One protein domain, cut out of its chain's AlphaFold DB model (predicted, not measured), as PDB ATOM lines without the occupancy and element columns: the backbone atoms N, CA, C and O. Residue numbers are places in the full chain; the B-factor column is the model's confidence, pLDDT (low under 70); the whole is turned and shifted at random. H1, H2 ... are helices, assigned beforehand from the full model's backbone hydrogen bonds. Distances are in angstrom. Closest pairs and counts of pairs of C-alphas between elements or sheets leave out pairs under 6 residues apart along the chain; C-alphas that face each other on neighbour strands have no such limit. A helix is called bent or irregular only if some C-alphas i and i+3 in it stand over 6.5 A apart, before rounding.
ATOM      1  N   GLU A   7     106.473  86.078  51.065       96.31
ATOM      2  CA  GLU A   7     107.480  85.216  51.684       96.31
ATOM      3  C   GLU A   7     107.060  84.783  53.094       96.31
ATOM      4  O   GLU A   7     107.281  83.640  53.494       96.31
ATOM      5  N   GLU A   8     106.433  85.682  53.860       96.25
ATOM      6  CA  GLU A   8     105.937  85.350  55.191       96.25
ATOM      7  C   GLU A   8     104.741  84.398  55.128       96.25
ATOM      8  O   GLU A   8     104.691  83.441  55.904       96.25
ATOM      9  N   LEU A   9     103.817  84.624  54.190       96.94
ATOM     10  CA  LEU A   9     102.680  83.738  53.962       96.94
ATOM     11  C   LEU A   9     103.147  82.324  53.597       96.94
ATOM     12  O   LEU A   9     102.757  81.374  54.271       96.94
ATOM     13  N   GLU A  10     104.035  82.191  52.609       97.31
ATOM     14  CA  GLU A  10     104.577  80.900  52.164       97.31
ATOM     15  C   GLU A  10     105.312  80.172  53.306       97.31
ATOM     16  O   GLU A  10     105.128  78.969  53.509       97.31
ATOM     17  N   ARG A  11     106.094  80.900  54.118       97.88
ATOM     18  CA  ARG A  11     106.764  80.344  55.306       97.88
ATOM     19  C   ARG A  11     105.762  79.804  56.328       97.88
ATOM     20  O   ARG A  11     105.977  78.725  56.881       97.88
ATOM     21  N   LEU A  12     104.710  80.563  56.632       97.88
ATOM     22  CA  LEU A  12     103.711  80.155  57.620       97.88
ATOM     23  C   LEU A  12     102.862  78.994  57.106       97.88
ATOM     24  O   LEU A  12     102.612  78.060  57.862       97.88
ATOM     25  N   GLU A  13     102.488  78.993  55.829       97.62
ATOM     26  CA  GLU A  13     101.798  77.866  55.198       97.62
ATOM     27  C   GLU A  13     102.629  76.582  55.269       97.62
ATOM     28  O   GLU A  13     102.117  75.553  55.709       97.62
ATOM     29  N   ALA A  14     103.928  76.656  54.964       97.50
ATOM     30  CA  ALA A  14     104.832  75.519  55.110       97.50
ATOM     31  C   ALA A  14     104.932  75.027  56.567       97.50
ATOM     32  O   ALA A  14     105.015  73.820  56.817       97.50
ATOM     33  N   ALA A  15     104.890  75.932  57.552       97.62
ATOM     34  CA  ALA A  15     104.850  75.548  58.963       97.62
ATOM     35  C   ALA A  15     103.548  74.807  59.314       97.62
ATOM     36  O   ALA A  15     103.604  73.779  59.988       97.62
ATOM     37  N   LEU A  16     102.394  75.277  58.821       97.75
ATOM     38  CA  LEU A  16     101.108  74.590  59.013       97.75
ATOM     39  C   LEU A  16     101.105  73.172  58.424       97.75
ATOM     40  O   LEU A  16     100.447  72.288  58.969       97.75
ATOM     41  N   ASP A  17     101.839  72.951  57.334       95.62
ATOM     42  CA  ASP A  17     101.880  71.656  56.646       95.62
ATOM     43  C   ASP A  17     102.843  70.659  57.310       95.62
ATOM     44  O   ASP A  17     102.623  69.445  57.268       95.62
ATOM     45  N   THR A  18     103.902  71.162  57.948       96.19
ATOM     46  CA  THR A  18     104.982  70.342  58.521       96.19
ATOM     47  C   THR A  18     104.848  70.099  60.023       96.19
ATOM     48  O   THR A  18     105.346  69.087  60.518       96.19
ATOM     49  N   GLN A  19     104.165  70.979  60.762       96.75
ATOM     50  CA  GLN A  19     104.022  70.872  62.214       96.75
ATOM     51  C   GLN A  19     102.665  70.272  62.599       96.75
ATOM     52  O   GLN A  19     101.615  70.878  62.386       96.75
ATOM     53  N   ASP A  20     102.683  69.089  63.226       95.88
ATOM     54  CA  ASP A  20     101.461  68.352  63.581       95.88
ATOM     55  C   ASP A  20     100.514  69.154  64.485       95.88
ATOM     56  O   ASP A  20      99.309  69.188  64.245       95.88
ATOM     57  N   CYS A  21     101.047  69.860  65.488       95.88
ATOM     58  CA  CYS A  21     100.226  70.664  66.392       95.88
ATOM     59  C   CYS A  21      99.460  71.770  65.652       95.88
ATOM     60  O   CYS A  21      98.275  71.963  65.912       95.88
ATOM     61  N   LEU A  22     100.099  72.452  64.695       98.12
ATOM     62  CA  LEU A  22      99.466  73.509  63.912       98.12
ATOM     63  C   LEU A  22      98.378  72.937  63.010       98.12
ATOM     64  O   LEU A  22      97.262  73.450  63.009       98.12
ATOM     65  N   ARG A  23      98.669  71.834  62.308       98.06
ATOM     66  CA  ARG A  23      97.682  71.129  61.480       98.06
ATOM     67  C   ARG A  23      96.441  70.752  62.286       98.06
ATOM     68  O   ARG A  23      95.327  71.023  61.855       98.06
ATOM     69  N   ARG A  24      96.623  70.213  63.491       98.19
ATOM     70  CA  ARG A  24      95.508  69.822  64.365       98.19
ATOM     71  C   ARG A  24      94.676  71.011  64.846       98.19
ATOM     72  O   ARG A  24      93.457  70.897  64.936       98.19
ATOM     73  N   VAL A  25      95.305  72.160  65.107       98.50
ATOM     74  CA  VAL A  25      94.579  73.405  65.412       98.50
ATOM     75  C   VAL A  25      93.787  73.888  64.191       98.50
ATOM     76  O   VAL A  25      92.626  74.263  64.343       98.50
ATOM     77  N   VAL A  26      94.362  73.836  62.981       98.44
ATOM     78  CA  VAL A  26      93.635  74.157  61.737       98.44
ATOM     79  C   VAL A  26      92.418  73.253  61.569       98.44
ATOM     80  O   VAL A  26      91.328  73.754  61.296       98.44
ATOM     81  N   ASP A  27      92.581  71.945  61.756       97.94
ATOM     82  CA  ASP A  27      91.502  70.973  61.579       97.94
ATOM     83  C   ASP A  27      90.359  71.205  62.579       97.94
ATOM     84  O   ASP A  27      89.181  71.132  62.210       97.94
ATOM     85  N   GLU A  28      90.678  71.562  63.826       98.38
ATOM     86  CA  GLU A  28      89.661  71.887  64.827       98.38
ATOM     87  C   GLU A  28      88.960  73.226  64.519       98.38
ATOM     88  O   GLU A  28      87.737  73.315  64.639       98.38
ATOM     89  N   ILE A  29      89.675  74.242  64.014       98.19
ATOM     90  CA  ILE A  29      89.053  75.486  63.516       98.19
ATOM     91  C   ILE A  29      88.124  75.186  62.329       98.19
ATOM     92  O   ILE A  29      86.993  75.674  62.288       98.19
ATOM     93  N   ALA A  30      88.564  74.361  61.377       96.50
ATOM     94  CA  ALA A  30      87.769  73.961  60.218       96.50
ATOM     95  C   ALA A  30      86.492  73.219  60.643       96.50
ATOM     96  O   ALA A  30      85.406  73.481  60.120       96.50
ATOM     97  N   LYS A  31      86.587  72.326  61.632       95.50
ATOM     98  CA  LYS A  31      85.432  71.642  62.226       95.50
ATOM     99  C   LYS A  31      84.448  72.630  62.855       95.50
ATOM    100  O   LYS A  31      83.254  72.523  62.579       95.50
ATOM    101  N   LEU A  32      84.921  73.610  63.630       94.69
ATOM    102  CA  LEU A  32      84.066  74.663  64.196       94.69
ATOM    103  C   LEU A  32      83.345  75.453  63.096       94.69
ATOM    104  O   LEU A  32      82.134  75.656  63.175       94.69
ATOM    105  N   GLN A  33      84.050  75.817  62.023       91.56
ATOM    106  CA  GLN A  33      83.449  76.500  60.876       91.56
ATOM    107  C   GLN A  33      82.379  75.651  60.180       91.56
ATOM    108  O   GLN A  33      81.321  76.176  59.841       91.56
ATOM    109  N   ARG A  34      82.604  74.341  60.004       89.75
ATOM    110  CA  ARG A  34      81.582  73.433  59.446       89.75
ATOM    111  C   ARG A  34      80.350  73.350  60.330       89.75
ATOM    112  O   ARG A  34      79.251  73.284  59.798       89.75
ATOM    113  N   VAL A  35      80.515  73.363  61.653       87.31
ATOM    114  CA  VAL A  35      79.382  73.366  62.586       87.31
ATOM    115  C   VAL A  35      78.599  74.670  62.474       87.31
ATOM    116  O   VAL A  35      77.383  74.626  62.363       87.31
ATOM    117  N   VAL A  36      79.260  75.829  62.453       82.56
ATOM    118  CA  VAL A  36      78.563  77.126  62.385       82.56
ATOM    119  C   VAL A  36      77.911  77.357  61.015       82.56
ATOM    120  O   VAL A  36      76.825  77.925  60.933       82.56
ATOM    121  N   PHE A  37      78.541  76.892  59.934       80.06
ATOM    122  CA  PHE A  37      78.090  77.117  58.556       80.06
ATOM    123  C   PHE A  37      77.537  75.855  57.889       80.06
ATOM    124  O   PHE A  37      77.559  75.748  56.666       80.06
ATOM    125  N   HIS A  38      77.005  74.918  58.679       75.62
ATOM    126  CA  HIS A  38      76.564  73.597  58.216       75.62
ATOM    127  C   HIS A  38      75.489  73.633  57.112       75.62
ATOM    128  O   HIS A  38      75.285  72.647  56.411       75.62
ATOM    129  N   SER A  39      74.756  74.741  56.987       76.06
ATOM    130  CA  SER A  39      73.675  74.954  56.013       76.06
ATOM    131  C   SER A  39      74.068  75.891  54.868       76.06
ATOM    132  O   SER A  39      73.241  76.212  54.018       76.06
ATOM    133  N   ASN A  40      75.318  76.355  54.837       76.38
ATOM    134  CA  ASN A  40      75.800  77.290  53.833       76.38
ATOM    135  C   ASN A  40      76.443  76.535  52.667       76.38
ATOM    136  O   ASN A  40      77.550  76.018  52.788       76.38
ATOM    137  N   GLU A  41      75.789  76.545  51.508       71.75
ATOM    138  CA  GLU A  41      76.283  75.897  50.282       71.75
ATOM    139  C   GLU A  41      77.649  76.428  49.811       71.75
ATOM    140  O   GLU A  41      78.357  75.749  49.073       71.75
ATOM    141  N   ARG A  42      78.053  77.630  50.249       69.75
ATOM    142  CA  ARG A  42      79.365  78.226  49.941       69.75
ATOM    143  C   ARG A  42      80.478  77.791  50.895       69.75
ATOM    144  O   ARG A  42      81.621  78.197  50.691       69.75
ATOM    145  N   ALA A  43      80.162  77.036  51.943       75.00
ATOM    146  CA  ALA A  43      81.133  76.474  52.874       75.00
ATOM    147  C   ALA A  43      81.589  75.084  52.406       75.00
ATOM    148  O   ALA A  43      81.521  74.106  53.150       75.00
ATOM    149  N   ASP A  44      82.043  74.996  51.152       82.94
ATOM    150  CA  ASP A  44      82.673  73.778  50.654       82.94
ATOM    151  C   ASP A  44      83.964  73.463  51.435       82.94
ATOM    152  O   ASP A  44      84.547  74.312  52.122       82.94
ATOM    153  N   GLY A  45      84.392  72.200  51.375       84.38
ATOM    154  CA  GLY A  45      85.498  71.703  52.193       84.38
ATOM    155  C   GLY A  45      86.816  72.447  51.972       84.38
ATOM    156  O   GLY A  45      87.551  72.645  52.940       84.38
ATOM    157  N   GLU A  46      87.088  72.887  50.742       90.00
ATOM    158  CA  GLU A  46      88.301  73.626  50.385       90.00
ATOM    159  C   GLU A  46      88.271  75.022  51.001       90.00
ATOM    160  O   GLU A  46      89.181  75.397  51.739       90.00
ATOM    161  N   ARG A  47      87.176  75.763  50.804       91.62
ATOM    162  CA  ARG A  47      87.021  77.110  51.364       91.62
ATOM    163  C   ARG A  47      87.064  77.123  52.880       91.62
ATOM    164  O   ARG A  47      87.629  78.053  53.458       91.62
ATOM    165  N   VAL A  48      86.477  76.117  53.527       93.50
ATOM    166  CA  VAL A  48      86.581  75.949  54.981       93.50
ATOM    167  C   VAL A  48      88.043  75.778  55.383       93.50
ATOM    168  O   VAL A  48      88.515  76.501  56.258       93.50
ATOM    169  N   GLN A  49      88.782  74.886  54.721       95.50
ATOM    170  CA  GLN A  49      90.185  74.654  55.058       95.50
ATOM    171  C   GLN A  49      91.031  75.915  54.848       95.50
ATOM    172  O   GLN A  49      91.806  76.290  55.728       95.50
ATOM    173  N   THR A  50      90.850  76.621  53.730       96.12
ATOM    174  CA  THR A  50      91.554  77.882  53.460       96.12
ATOM    175  C   THR A  50      91.216  78.945  54.502       96.12
ATOM    176  O   THR A  50      92.111  79.627  55.004       96.12
ATOM    177  N   SER A  51      89.941  79.077  54.880       95.75
ATOM    178  CA  SER A  51      89.521  80.031  55.909       95.75
ATOM    179  C   SER A  51      90.132  79.699  57.274       95.75
ATOM    180  O   SER A  51      90.640  80.599  57.941       95.75
ATOM    181  N   ALA A  52      90.144  78.424  57.669       97.69
ATOM    182  CA  ALA A  52      90.740  77.965  58.920       97.69
ATOM    183  C   ALA A  52      92.255  78.222  58.975       97.69
ATOM    184  O   ALA A  52      92.753  78.756  59.968       97.69
ATOM    185  N   ARG A  53      92.981  77.935  57.884       98.44
ATOM    186  CA  ARG A  53      94.414  78.256  57.754       98.44
ATOM    187  C   ARG A  53      94.665  79.752  57.905       98.44
ATOM    188  O   ARG A  53      95.504  80.154  58.704       98.44
ATOM    189  N   GLN A  54      93.901  80.585  57.198       98.00
ATOM    190  CA  GLN A  54      94.014  82.042  57.299       98.00
ATOM    191  C   GLN A  54      93.715  82.569  58.706       98.00
ATOM    192  O   GLN A  54      94.351  83.527  59.139       98.00
ATOM    193  N   ILE A  55      92.767  81.967  59.427       98.06
ATOM    194  CA  ILE A  55      92.488  82.315  60.826       98.06
ATOM    195  C   ILE A  55      93.712  82.031  61.703       98.06
ATOM    196  O   ILE A  55      94.124  82.907  62.463       98.06
ATOM    197  N   LEU A  56      94.319  80.847  61.585       98.56
ATOM    198  CA  LEU A  56      95.495  80.510  62.387       98.56
ATOM    199  C   LEU A  56      96.712  81.371  62.017       98.56
ATOM    200  O   LEU A  56      97.429  81.830  62.901       98.56
ATOM    201  N   ILE A  57      96.922  81.659  60.730       98.44
ATOM    202  CA  ILE A  57      97.977  82.582  60.283       98.44
ATOM    203  C   ILE A  57      97.750  83.981  60.861       98.44
ATOM    204  O   ILE A  57      98.694  84.601  61.345       98.44
ATOM    205  N   ALA A  58      96.507  84.470  60.868       98.00
ATOM    206  CA  ALA A  58      96.189  85.760  61.467       98.00
ATOM    207  C   ALA A  58      96.498  85.782  62.972       98.00
ATOM    208  O   ALA A  58      97.058  86.766  63.451       98.00
ATOM    209  N   GLU A  59      96.215  84.707  63.710       98.00
ATOM    210  CA  GLU A  59      96.624  84.581  65.116       98.00
ATOM    211  C   GLU A  59      98.150  84.641  65.269       98.00
ATOM    212  O   GLU A  59      98.666  85.440  66.052       98.00
ATOM    213  N   ILE A  60      98.885  83.854  64.475       98.19
ATOM    214  CA  ILE A  60     100.352  83.799  64.533       98.19
ATOM    215  C   ILE A  60     100.966  85.175  64.261       98.19
ATOM    216  O   ILE A  60     101.836  85.622  65.006       98.19
ATOM    217  N   VAL A  61     100.504  85.876  63.228       97.38
ATOM    218  CA  VAL A  61     101.024  87.207  62.887       97.38
ATOM    219  C   VAL A  61     100.681  88.227  63.972       97.38
ATOM    220  O   VAL A  61     101.540  89.004  64.387       97.38
ATOM    221  N   THR A  62      99.438  88.234  64.453       94.88
ATOM    222  CA  THR A  62      98.938  89.331  65.296       94.88
ATOM    223  C   THR A  62      99.278  89.173  66.772       94.88
ATOM    224  O   THR A  62      99.552  90.175  67.429       94.88
ATOM    225  N   ARG A  63      99.281  87.943  67.296       94.69
ATOM    226  CA  ARG A  63      99.508  87.663  68.724       94.69
ATOM    227  C   ARG A  63     100.839  86.994  69.018       94.69
ATOM    228  O   ARG A  63     101.352  87.137  70.122       94.69
ATOM    229  N   HIS A  64     101.415  86.306  68.036       96.06
ATOM    230  CA  HIS A  64     102.716  85.648  68.171       96.06
ATOM    231  C   HIS A  64     103.808  86.295  67.311       96.06
ATOM    232  O   HIS A  64     104.888  85.726  67.165       96.06
ATOM    233  N   HIS A  65     103.549  87.487  66.758       94.88
ATOM    234  CA  HIS A  65     104.508  88.279  65.980       94.88
ATOM    235  C   HIS A  65     105.180  87.490  64.843       94.88
ATOM    236  O   HIS A  65     106.381  87.607  64.610       94.88
ATOM    237  N   GLY A  66     104.409  86.639  64.165       95.44
ATOM    238  CA  GLY A  66     104.890  85.808  63.062       95.44
ATOM    239  C   GLY A  66     105.629  84.537  63.503       95.44
ATOM    240  O   GLY A  66     106.106  83.792  62.640       95.44
ATOM    241  N   ASN A  67     105.731  84.247  64.808       96.75
ATOM    242  CA  ASN A  67     106.370  83.033  65.309       96.75
ATOM    243  C   ASN A  67     105.355  81.884  65.514       96.75
ATOM    244  O   ASN A  67     104.583  81.924  66.478       96.75
ATOM    245  N   PRO A  68     105.366  80.827  64.677       96.19
ATOM    246  CA  PRO A  68     104.460  79.688  64.834       96.19
ATOM    247  C   PRO A  68     104.674  78.900  66.139       96.19
ATOM    248  O   PRO A  68     103.723  78.307  66.647       96.19
ATOM    249  N   GLU A  69     105.875  78.929  66.732       96.56
ATOM    250  CA  GLU A  69     106.153  78.256  68.013       96.56
ATOM    251  C   GLU A  69     105.300  78.809  69.164       96.56
ATOM    252  O   GLU A  69     105.017  78.100  70.130       96.56
ATOM    253  N   GLY A  70     104.820  80.054  69.042       97.00
ATOM    254  CA  GLY A  70     103.915  80.665  70.013       97.00
ATOM    255  C   GLY A  70     102.618  79.872  70.221       97.00
ATOM    256  O   GLY A  70     102.092  79.843  71.335       97.00
ATOM    257  N   ILE A  71     102.149  79.149  69.197       97.94
ATOM    258  CA  ILE A  71     100.981  78.264  69.305       97.94
ATOM    259  C   ILE A  71     101.298  77.060  70.191       97.94
ATOM    260  O   ILE A  71     100.520  76.730  71.083       97.94
ATOM    261  N   PHE A  72     102.458  76.429  69.997       96.81
ATOM    262  CA  PHE A  72     102.881  75.303  70.831       96.81
ATOM    263  C   PHE A  72     103.029  75.715  72.299       96.81
ATOM    264  O   PHE A  72     102.554  75.004  73.183       96.81
ATOM    265  N   LEU A  73     103.627  76.879  72.563       97.31
ATOM    266  CA  LEU A  73     103.759  77.408  73.922       97.31
ATOM    267  C   LEU A  73     102.394  77.702  74.560       97.31
ATOM    268  O   LEU A  73     102.191  77.401  75.733       97.31
ATOM    269  N   SER A  74     101.440  78.217  73.781       97.81
ATOM    270  CA  SER A  74     100.068  78.450  74.252       97.81
ATOM    271  C   SER A  74      99.350  77.141  74.596       97.81
ATOM    272  O   SER A  74      98.680  77.056  75.622       97.81
ATOM    273  N   LEU A  75      99.533  76.095  73.783       97.69
ATOM    274  CA  LEU A  75      99.004  74.758  74.069       97.69
ATOM    275  C   LEU A  75      99.625  74.156  75.335       97.69
ATOM    276  O   LEU A  75      98.899  73.619  76.169       97.69
ATOM    277  N   ARG A  76     100.945  74.286  75.513       97.50
ATOM    278  CA  ARG A  76     101.631  73.817  76.727       97.50
ATOM    279  C   ARG A  76     101.153  74.540  77.978       97.50
ATOM    280  O   ARG A  76     100.883  73.881  78.970       97.50
ATOM    281  N   ALA A  77     100.943  75.852  77.909       97.69
ATOM    282  CA  ALA A  77     100.399  76.606  79.034       97.69
ATOM    283  C   ALA A  77      98.996  76.118  79.455       97.69
ATOM    284  O   ALA A  77      98.686  76.079  80.645       97.69
ATOM    285  N   LEU A  78      98.149  75.715  78.499       97.50
ATOM    286  CA  LEU A  78      96.837  75.120  78.788       97.50
ATOM    287  C   LEU A  78      96.959  73.719  79.407       97.50
ATOM    288  O   LEU A  78      96.207  73.384  80.325       97.50
ATOM    289  N   GLU A  79      97.904  72.910  78.925       96.75
ATOM    290  CA  GLU A  79      98.190  71.577  79.468       96.75
ATOM    291  C   GLU A  79      98.719  71.650  80.908       96.75
ATOM    292  O   GLU A  79      98.207  70.955  81.787       96.75
ATOM    293  N   ASP A  80      99.650  72.567  81.182       96.62
ATOM    294  CA  ASP A  80     100.163  72.854  82.528       96.62
ATOM    295  C   ASP A  80      99.047  73.340  83.474       96.62
ATOM    296  O   ASP A  80      99.101  73.129  84.686       96.62
ATOM    297  N   GLY A  81      97.985  73.933  82.917       95.56
ATOM    298  CA  GLY A  81      96.741  74.277  83.613       95.56
ATOM    299  C   GLY A  81      95.817  73.088  83.922       95.56
ATOM    300  O   GLY A  81      94.718  73.289  84.444       95.56
ATOM    301  N   GLY A  82      96.224  71.855  83.604       96.06
ATOM    302  CA  GLY A  82      95.492  70.619  83.889       96.06
ATOM    303  C   GLY A  82      94.564  70.145  82.766       96.06
ATOM    304  O   GLY A  82      93.753  69.240  82.984       96.06
ATOM    305  N   ARG A  83      94.637  70.740  81.569       96.81
ATOM    306  CA  ARG A  83      93.916  70.246  80.385       96.81
ATOM    307  C   ARG A  83      94.661  69.064  79.767       96.81
ATOM    308  O   ARG A  83      95.883  69.037  79.740       96.81
ATOM    309  N   SER A  84      93.928  68.101  79.208       97.81
ATOM    310  CA  SER A  84      94.546  67.149  78.280       97.81
ATOM    311  C   SER A  84      94.964  67.870  76.996       97.81
ATOM    312  O   SER A  84      94.389  68.903  76.649       97.81
ATOM    313  N   TRP A  85      95.912  67.301  76.253       96.94
ATOM    314  CA  TRP A  85      96.370  67.877  74.984       96.94
ATOM    315  C   TRP A  85      95.224  68.132  73.988       96.94
ATOM    316  O   TRP A  85      95.149  69.199  73.384       96.94
ATOM    317  N   GLU A  86      94.277  67.192  73.868       97.62
ATOM    318  CA  GLU A  86      93.078  67.373  73.031       97.62
ATOM    319  C   GLU A  86      92.220  68.548  73.503       97.62
ATOM    320  O   GLU A  86      91.794  69.375  72.699       97.62
ATOM    321  N   ALA A  87      91.984  68.649  74.816       97.81
ATOM    322  CA  ALA A  87      91.189  69.729  75.382       97.81
ATOM    323  C   ALA A  87      91.875  71.090  75.191       97.81
ATOM    324  O   ALA A  87      91.197  72.065  74.877       97.81
ATOM    325  N   ALA A  88      93.205  71.150  75.308       98.38
ATOM    326  CA  ALA A  88      93.988  72.350  75.028       98.38
ATOM    327  C   ALA A  88      93.857  72.788  73.560       98.38
ATOM    328  O   ALA A  88      93.633  73.969  73.297       98.38
ATOM    329  N   ILE A  89      93.922  71.849  72.604       98.31
ATOM    330  CA  ILE A  89      93.700  72.142  71.178       98.31
ATOM    331  C   ILE A  89      92.293  72.691  70.952       98.31
ATOM    332  O   ILE A  89      92.151  73.745  70.333       98.31
ATOM    333  N   THR A  90      91.259  72.018  71.465       98.00
ATOM    334  CA  THR A  90      89.869  72.469  71.308       98.00
ATOM    335  C   THR A  90      89.642  73.845  71.929       98.00
ATOM    336  O   THR A  90      89.007  74.698  71.306       98.00
ATOM    337  N   GLU A  91      90.168  74.095  73.126       98.19
ATOM    338  CA  GLU A  91      90.018  75.371  73.830       98.19
ATOM    339  C   GLU A  91      90.733  76.514  73.090       98.19
ATOM    340  O   GLU A  91      90.137  77.574  72.854       98.19
ATOM    341  N   LEU A  92      91.969  76.282  72.633       98.38
ATOM    342  CA  LEU A  92      92.725  77.260  71.853       98.38
ATOM    343  C   LEU A  92      92.051  77.542  70.503       98.38
ATOM    344  O   LEU A  92      91.798  78.700  70.172       98.38
ATOM    345  N   ALA A  93      91.694  76.497  69.751       98.44
ATOM    346  CA  ALA A  93      91.010  76.622  68.465       98.44
ATOM    347  C   ALA A  93      89.683  77.383  68.597       98.44
ATOM    348  O   ALA A  93      89.397  78.264  67.787       98.44
ATOM    349  N   THR A  94      88.903  77.104  69.647       97.69
ATOM    350  CA  THR A  94      87.644  77.808  69.933       97.69
ATOM    351  C   THR A  94      87.882  79.289  70.202       97.69
ATOM    352  O   THR A  94      87.165  80.134  69.658       97.69
ATOM    353  N   THR A  95      88.899  79.616  70.998       97.56
ATOM    354  CA  THR A  95      89.258  81.002  71.325       97.56
ATOM    355  C   THR A  95      89.666  81.776  70.070       97.56
ATOM    356  O   THR A  95      89.124  82.851  69.798       97.56
ATOM    357  N   ILE A  96      90.558  81.197  69.261       98.00
ATOM    358  CA  ILE A  96      91.038  81.787  68.006       98.00
ATOM    359  C   ILE A  96      89.875  81.971  67.020       98.00
ATOM    360  O   ILE A  96      89.660  83.072  66.502       98.00
ATOM    361  N   HIS A  97      89.094  80.914  66.778       96.00
ATOM    362  CA  HIS A  97      87.944  80.943  65.874       96.00
ATOM    363  C   HIS A  97      86.940  82.025  66.285       96.00
ATOM    364  O   HIS A  97      86.505  82.819  65.447       96.00
ATOM    365  N   SER A  98      86.598  82.088  67.573       94.12
ATOM    366  CA  SER A  98      85.630  83.056  68.092       94.12
ATOM    367  C   SER A  98      86.095  84.489  67.858       94.12
ATOM    368  O   SER A  98      85.306  85.320  67.424       94.12
ATOM    369  N   TYR A  99      87.383  84.778  68.066       94.88
ATOM    370  CA  TYR A  99      87.929  86.114  67.837       94.88
ATOM    371  C   TYR A  99      87.908  86.502  66.350       94.88
ATOM    372  O   TYR A  99      87.393  87.564  65.987       94.88
ATOM    373  N   PHE A 100      88.411  85.634  65.466       94.31
ATOM    374  CA  PHE A 100      88.561  85.946  64.038       94.31
ATOM    375  C   PHE A 100      87.287  85.813  63.198       94.31
ATOM    376  O   PHE A 100      87.307  86.094  61.997       94.31
ATOM    377  N   THR A 101      86.178  85.422  63.821       90.50
ATOM    378  CA  THR A 101      84.839  85.464  63.220       90.50
ATOM    379  C   THR A 101      84.013  86.675  63.666       90.50
ATOM    380  O   THR A 101      82.950  86.922  63.101       90.50
ATOM    381  N   THR A 102      84.513  87.488  64.605       90.38
ATOM    382  CA  THR A 102      83.920  88.798  64.932       90.38
ATOM    383  C   THR A 102      84.125  89.823  63.804       90.38
ATOM    384  O   THR A 102      85.040  89.658  62.991       90.38
ATOM    385  N   PRO A 103      83.361  90.938  63.771       89.12
ATOM    386  CA  PRO A 103      83.589  92.013  62.806       89.12
ATOM    387  C   PRO A 103      85.035  92.526  62.788       89.12
ATOM    388  O   PRO A 103      85.617  92.659  61.715       89.12
ATOM    389  N   LEU A 104      85.649  92.748  63.959       88.94
ATOM    390  CA  LEU A 104      87.047  93.179  64.048       88.94
ATOM    391  C   LEU A 104      87.999  92.117  63.482       88.94
ATOM    392  O   LEU A 104      88.889  92.446  62.704       88.94
ATOM    393  N   GLY A 105      87.779  90.846  63.821       92.50
ATOM    394  CA  GLY A 105      88.547  89.729  63.277       92.50
ATOM    395  C   GLY A 105      88.487  89.648  61.749       92.50
ATOM    396  O   GLY A 105      89.514  89.456  61.096       92.50
ATOM    397  N   VAL A 106      87.305  89.876  61.171       91.56
ATOM    398  CA  VAL A 106      87.102  89.953  59.717       91.56
ATOM    399  C   VAL A 106      87.887  91.119  59.114       91.56
ATOM    400  O   VAL A 106      88.574  90.919  58.113       91.56
ATOM    401  N   VAL A 107      87.854  92.307  59.734       89.56
ATOM    402  CA  VAL A 107      88.650  93.466  59.282       89.56
ATOM    403  C   VAL A 107      90.139  93.147  59.304       89.56
ATOM    404  O   VAL A 107      90.829  93.383  58.318       89.56
ATOM    405  N   MET A 108      90.635  92.575  60.401       92.25
ATOM    406  CA  MET A 108      92.051  92.236  60.540       92.25
ATOM    407  C   MET A 108      92.494  91.242  59.469       92.25
ATOM    408  O   MET A 108      93.523  91.445  58.832       92.25
ATOM    409  N   ARG A 109      91.698  90.198  59.217       94.50
ATOM    410  CA  ARG A 109      91.975  89.231  58.148       94.50
ATOM    411  C   ARG A 109      91.927  89.876  56.764       94.50
ATOM    412  O   ARG A 109      92.764  89.566  55.924       94.50
ATOM    413  N   GLN A 110      90.984  90.780  56.524       91.81
ATOM    414  CA  GLN A 110      90.885  91.511  55.263       91.81
ATOM    415  C   GLN A 110      92.091  92.436  55.034       91.81
ATOM    416  O   GLN A 110      92.595  92.505  53.915       91.81
ATOM    417  N   ASP A 111      92.561  93.127  56.073       91.81
ATOM    418  CA  ASP A 111      93.773  93.948  56.021       91.81
ATOM    419  C   ASP A 111      95.029  93.087  55.828       91.81
ATOM    420  O   ASP A 111      95.947  93.518  55.140       91.81
ATOM    421  N   LEU A 112      95.063  91.876  56.399       94.56
ATOM    422  CA  LEU A 112      96.210  90.975  56.303       94.56
ATOM    423  C   LEU A 112      96.326  90.313  54.924       94.56
ATOM    424  O   LEU A 112      97.404  90.321  54.342       94.56
ATOM    425  N   PHE A 113      95.227  89.759  54.400       95.00
ATOM    426  CA  PHE A 113      95.225  88.937  53.179       95.00
ATOM    427  C   PHE A 113      94.718  89.667  51.927       95.00
ATOM    428  O   PHE A 113      94.798  89.125  50.826       95.00
ATOM    429  N   GLY A 114      94.163  90.875  52.061       90.38
ATOM    430  CA  GLY A 114      93.646  91.634  50.923       90.38
ATOM    431  C   GLY A 114      92.571  90.864  50.147       90.38
ATOM    432  O   GLY A 114      91.641  90.296  50.725       90.38
ATOM    433  N   ASP A 115      92.683  90.846  48.821       87.88
ATOM    434  CA  ASP A 115      91.720  90.169  47.941       87.88
ATOM    435  C   ASP A 115      91.716  88.645  48.079       87.88
ATOM    436  O   ASP A 115      90.725  88.007  47.732       87.88
ATOM    437  N   ALA A 116      92.775  88.065  48.648       91.38
ATOM    438  CA  ALA A 116      92.861  86.634  48.907       91.38
ATOM    439  C   ALA A 116      92.125  86.203  50.192       91.38
ATOM    440  O   ALA A 116      92.092  85.014  50.509       91.38
ATOM    441  N   ALA A 117      91.543  87.132  50.961       92.69
ATOM    442  CA  ALA A 117      90.829  86.800  52.192       92.69
ATOM    443  C   ALA A 117      89.591  85.919  51.918       92.69
ATOM    444  O   ALA A 117      88.668  86.313  51.204       92.69
ATOM    445  N   VAL A 118      89.539  84.733  52.536       91.69
ATOM    446  CA  VAL A 118      88.449  83.762  52.364       91.69
ATOM    447  C   VAL A 118      87.498  83.789  53.555       91.69
ATOM    448  O   VAL A 118      87.770  83.242  54.630       91.69
ATOM    449  N   PHE A 119      86.321  84.369  53.339       90.06
ATOM    450  CA  PHE A 119      85.223  84.357  54.301       90.06
ATOM    451  C   PHE A 119      84.131  83.368  53.893       90.06
ATOM    452  O   PHE A 119      83.864  83.161  52.704       90.06
ATOM    453  N   LEU A 120      83.503  82.758  54.900       84.94
ATOM    454  CA  LEU A 120      82.417  81.796  54.714       84.94
ATOM    455  C   LEU A 120      81.038  82.464  54.817       84.94
ATOM    456  O   LEU A 120      80.112  82.040  54.130       84.94
ATOM    457  N   THR A 121      80.887  83.537  55.602       75.69
ATOM    458  CA  THR A 121      79.598  84.231  55.765       75.69
ATOM    459  C   THR A 121      79.354  85.312  54.713       75.69
ATOM    460  O   THR A 121      80.280  86.046  54.357       75.69
ATOM    461  N   PRO A 122      78.097  85.484  54.258       67.88
ATOM    462  CA  PRO A 122      77.687  86.658  53.487       67.88
ATOM    463  C   PRO A 122      77.957  87.979  54.225       67.88
ATOM    464  O   PRO A 122      78.466  88.917  53.615       67.88
ATOM    465  N   ASP A 123      77.711  88.024  55.537       70.69
ATOM    466  CA  ASP A 123      77.890  89.232  56.356       70.69
ATOM    467  C   ASP A 123      79.352  89.692  56.404       70.69
ATOM    468  O   ASP A 123      79.629  90.884  56.306       70.69
ATOM    469  N   ALA A 124      80.317  88.766  56.457       68.81
ATOM    470  CA  ALA A 124      81.736  89.123  56.408       68.81
ATOM    471  C   ALA A 124      82.139  89.728  55.054       68.81
ATOM    472  O   ALA A 124      82.972  90.636  55.002       68.81
ATOM    473  N   ILE A 125      81.522  89.271  53.958       67.19
ATOM    474  CA  ILE A 125      81.713  89.862  52.627       67.19
ATOM    475  C   ILE A 125      81.133  91.281  52.603       67.19
ATOM    476  O   ILE A 125      81.758  92.190  52.056       67.19
ATOM    477  N   GLU A 126      79.964  91.493  53.208       68.75
ATOM    478  CA  GLU A 126      79.351  92.816  53.303       68.75
ATOM    479  C   GLU A 126      80.188  93.780  54.156       68.75
ATOM    480  O   GLU A 126      80.463  94.900  53.720       68.75
ATOM    481  N   TRP A 127      80.658  93.346  55.329       71.62
ATOM    482  CA  TRP A 127      81.534  94.145  56.190       71.62
ATOM    483  C   TRP A 127      82.834  94.517  55.475       71.62
ATOM    484  O   TRP A 127      83.221  95.686  55.480       71.62
ATOM    485  N   SER A 128      83.461  93.557  54.787       67.88
ATOM    486  CA  SER A 128      84.649  93.807  53.965       67.88
ATOM    487  C   SER A 128      84.382  94.847  52.868       67.88
ATOM    488  O   SER A 128      85.158  95.792  52.714       67.88
ATOM    489  N   ARG A 129      83.259  94.748  52.142       69.12
ATOM    490  CA  ARG A 129      82.891  95.720  51.095       69.12
ATOM    491  C   ARG A 129      82.659  97.123  51.644       69.12
ATOM    492  O   ARG A 129      83.173  98.077  51.064       69.12
ATOM    493  N   ARG A 130      81.927  97.256  52.757       68.94
ATOM    494  CA  ARG A 130      81.677  98.558  53.400       68.94
ATOM    495  C   ARG A 130      82.990  99.250  53.776       68.94
ATOM    496  O   ARG A 130      83.140 100.440  53.535       68.94
ATOM    497  N   LEU A 131      83.972  98.502  54.280       63.97
ATOM    498  CA  LEU A 131      85.287  99.044  54.646       63.97
ATOM    499  C   LEU A 131      86.127  99.480  53.440       63.97
ATOM    500  O   LEU A 131      86.824 100.490  53.517       63.97
ATOM    501  N   ARG A 132      86.056  98.752  52.319       62.94
ATOM    502  CA  ARG A 132      86.731  99.157  51.073       62.94
ATOM    503  C   ARG A 132      86.129 100.428  50.481       62.94
ATOM    504  O   ARG A 132      86.883 101.262  49.998       62.94
ATOM    505  N   GLY A 133      84.806 100.588  50.565       59.53
ATOM    506  CA  GLY A 133      84.124 101.823  50.163       59.53
ATOM    507  C   GLY A 133      84.625 103.041  50.942       59.53
ATOM    508  O   GLY A 133      84.909 104.066  50.344       59.53
ATOM    509  N   VAL A 134      84.856 102.890  52.251       57.53
ATOM    510  CA  VAL A 134      85.397 103.964  53.108       57.53
ATOM    511  C   VAL A 134      86.868 104.289  52.799       57.53
ATOM    512  O   VAL A 134      87.267 105.443  52.899       57.53
ATOM    513  N   LYS A 135      87.689 103.305  52.400       53.50
ATOM    514  CA  LYS A 135      89.100 103.531  52.012       53.50
ATOM    515  C   LYS A 135      89.273 104.140  50.606       53.50
ATOM    516  O   LYS A 135      90.381 104.546  50.281       53.50
ATOM    517  N   GLY A 136      88.225 104.168  49.776       47.62
ATOM    518  CA  GLY A 136      88.261 104.690  48.401       47.62
ATOM    519  C   GLY A 136      87.788 106.141  48.234       47.62
ATOM    520  O   GLY A 136      87.779 106.630  47.108       47.62
TER     521      GLY A 136
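AT A GLANCE: This is residues 7 to 136 of the 138 residues of an uncharacterized protein of Phycisphaerae bacterium (UniProt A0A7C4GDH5). Seven helices are packed crosswise, with the longest one, H3, running through the middle; H2 and H5 cross beside it and each other, and H1 and H6 pack on it too. H4 packs on H5 at one end of the longest axis, and H7 packs on H6 alone at the other. The printed part has 130 residues, with seven named helices, H1 to H7 in chain order, and no named strand; its class is all helix, with mostly crossed helix packing. It is compact, with a radius of gyration of the C-alphas of 14.7 A, and spans 47 by 34 by 24 A.

HOW THE PARTS SIT: H1, residues 7 to 18, touches H2, residues 20 to 36, only at the corner by their link, about perpendicular at 87 degrees; the closest C-alphas, of Leu 16 and Leu 22, are 5.3 A apart. H1 touches residues 53 to 57 of H3, residues 45 to 63, at a steep tilt of 65 degrees, opposite ways, closest at C-alphas 12 and 57, 6.8 A. H2 touches residues 48 to 56 of H3 at a steep tilt of 61 degrees, opposite ways, closest at C-alphas 30 and 52, 5.2 A. H2 also touches H5, residues 85 to 100, at a steep tilt of 56 degrees, the same way, closest at C-alphas 29 and 93, 5.4 A. Residues 74 to 79 of H4, residues 69 to 80, touch residues 85 to 92 of H5, closest at C-alphas 78 and 88, 5.5 A. Residues 54 to 58 of H3 touch residues 108 to 112 of H6, residues 103 to 116, at 70.1 degrees, only just about perpendicular, closest at C-alphas 58 and 109, 6.4 A. H6 touches H7, residues 122 to 135, about perpendicular at 76 degrees, closest at C-alphas 106 and 124, 6.4 A. H3 and H7 are apart. Every O i to N i+4 pair is within hydrogen-bond range in H1, H2, H3, H4, H5 and H7, and 8 of 10 in H6.

IN THESE COORDINATES: H1 begins at C-alpha 7, (107.480, 85.216, 51.684). H2 is 24.6 A from first to last C-alpha, H3 26.9 A, H5 22.5 A and H7 20.4 A. H3 begins at C-alpha 45, (85.498, 71.703, 52.193). H6 is irregular: C-alphas 112 and 115 are 9.5 A apart. H7 ends at C-alpha 135, (89.100, 103.531, 52.012).

THE WHOLE: The two C-alphas farthest apart, of Gly 82 and Gly 136, are 49.7 A apart. The printed part has no cut and no long link; the link from H2 to H3 is short, and the others are tight. Mean pLDDT of the printed part is 90.4, with residues 42, 122, 124 to 126 and 128 to 136 under 70.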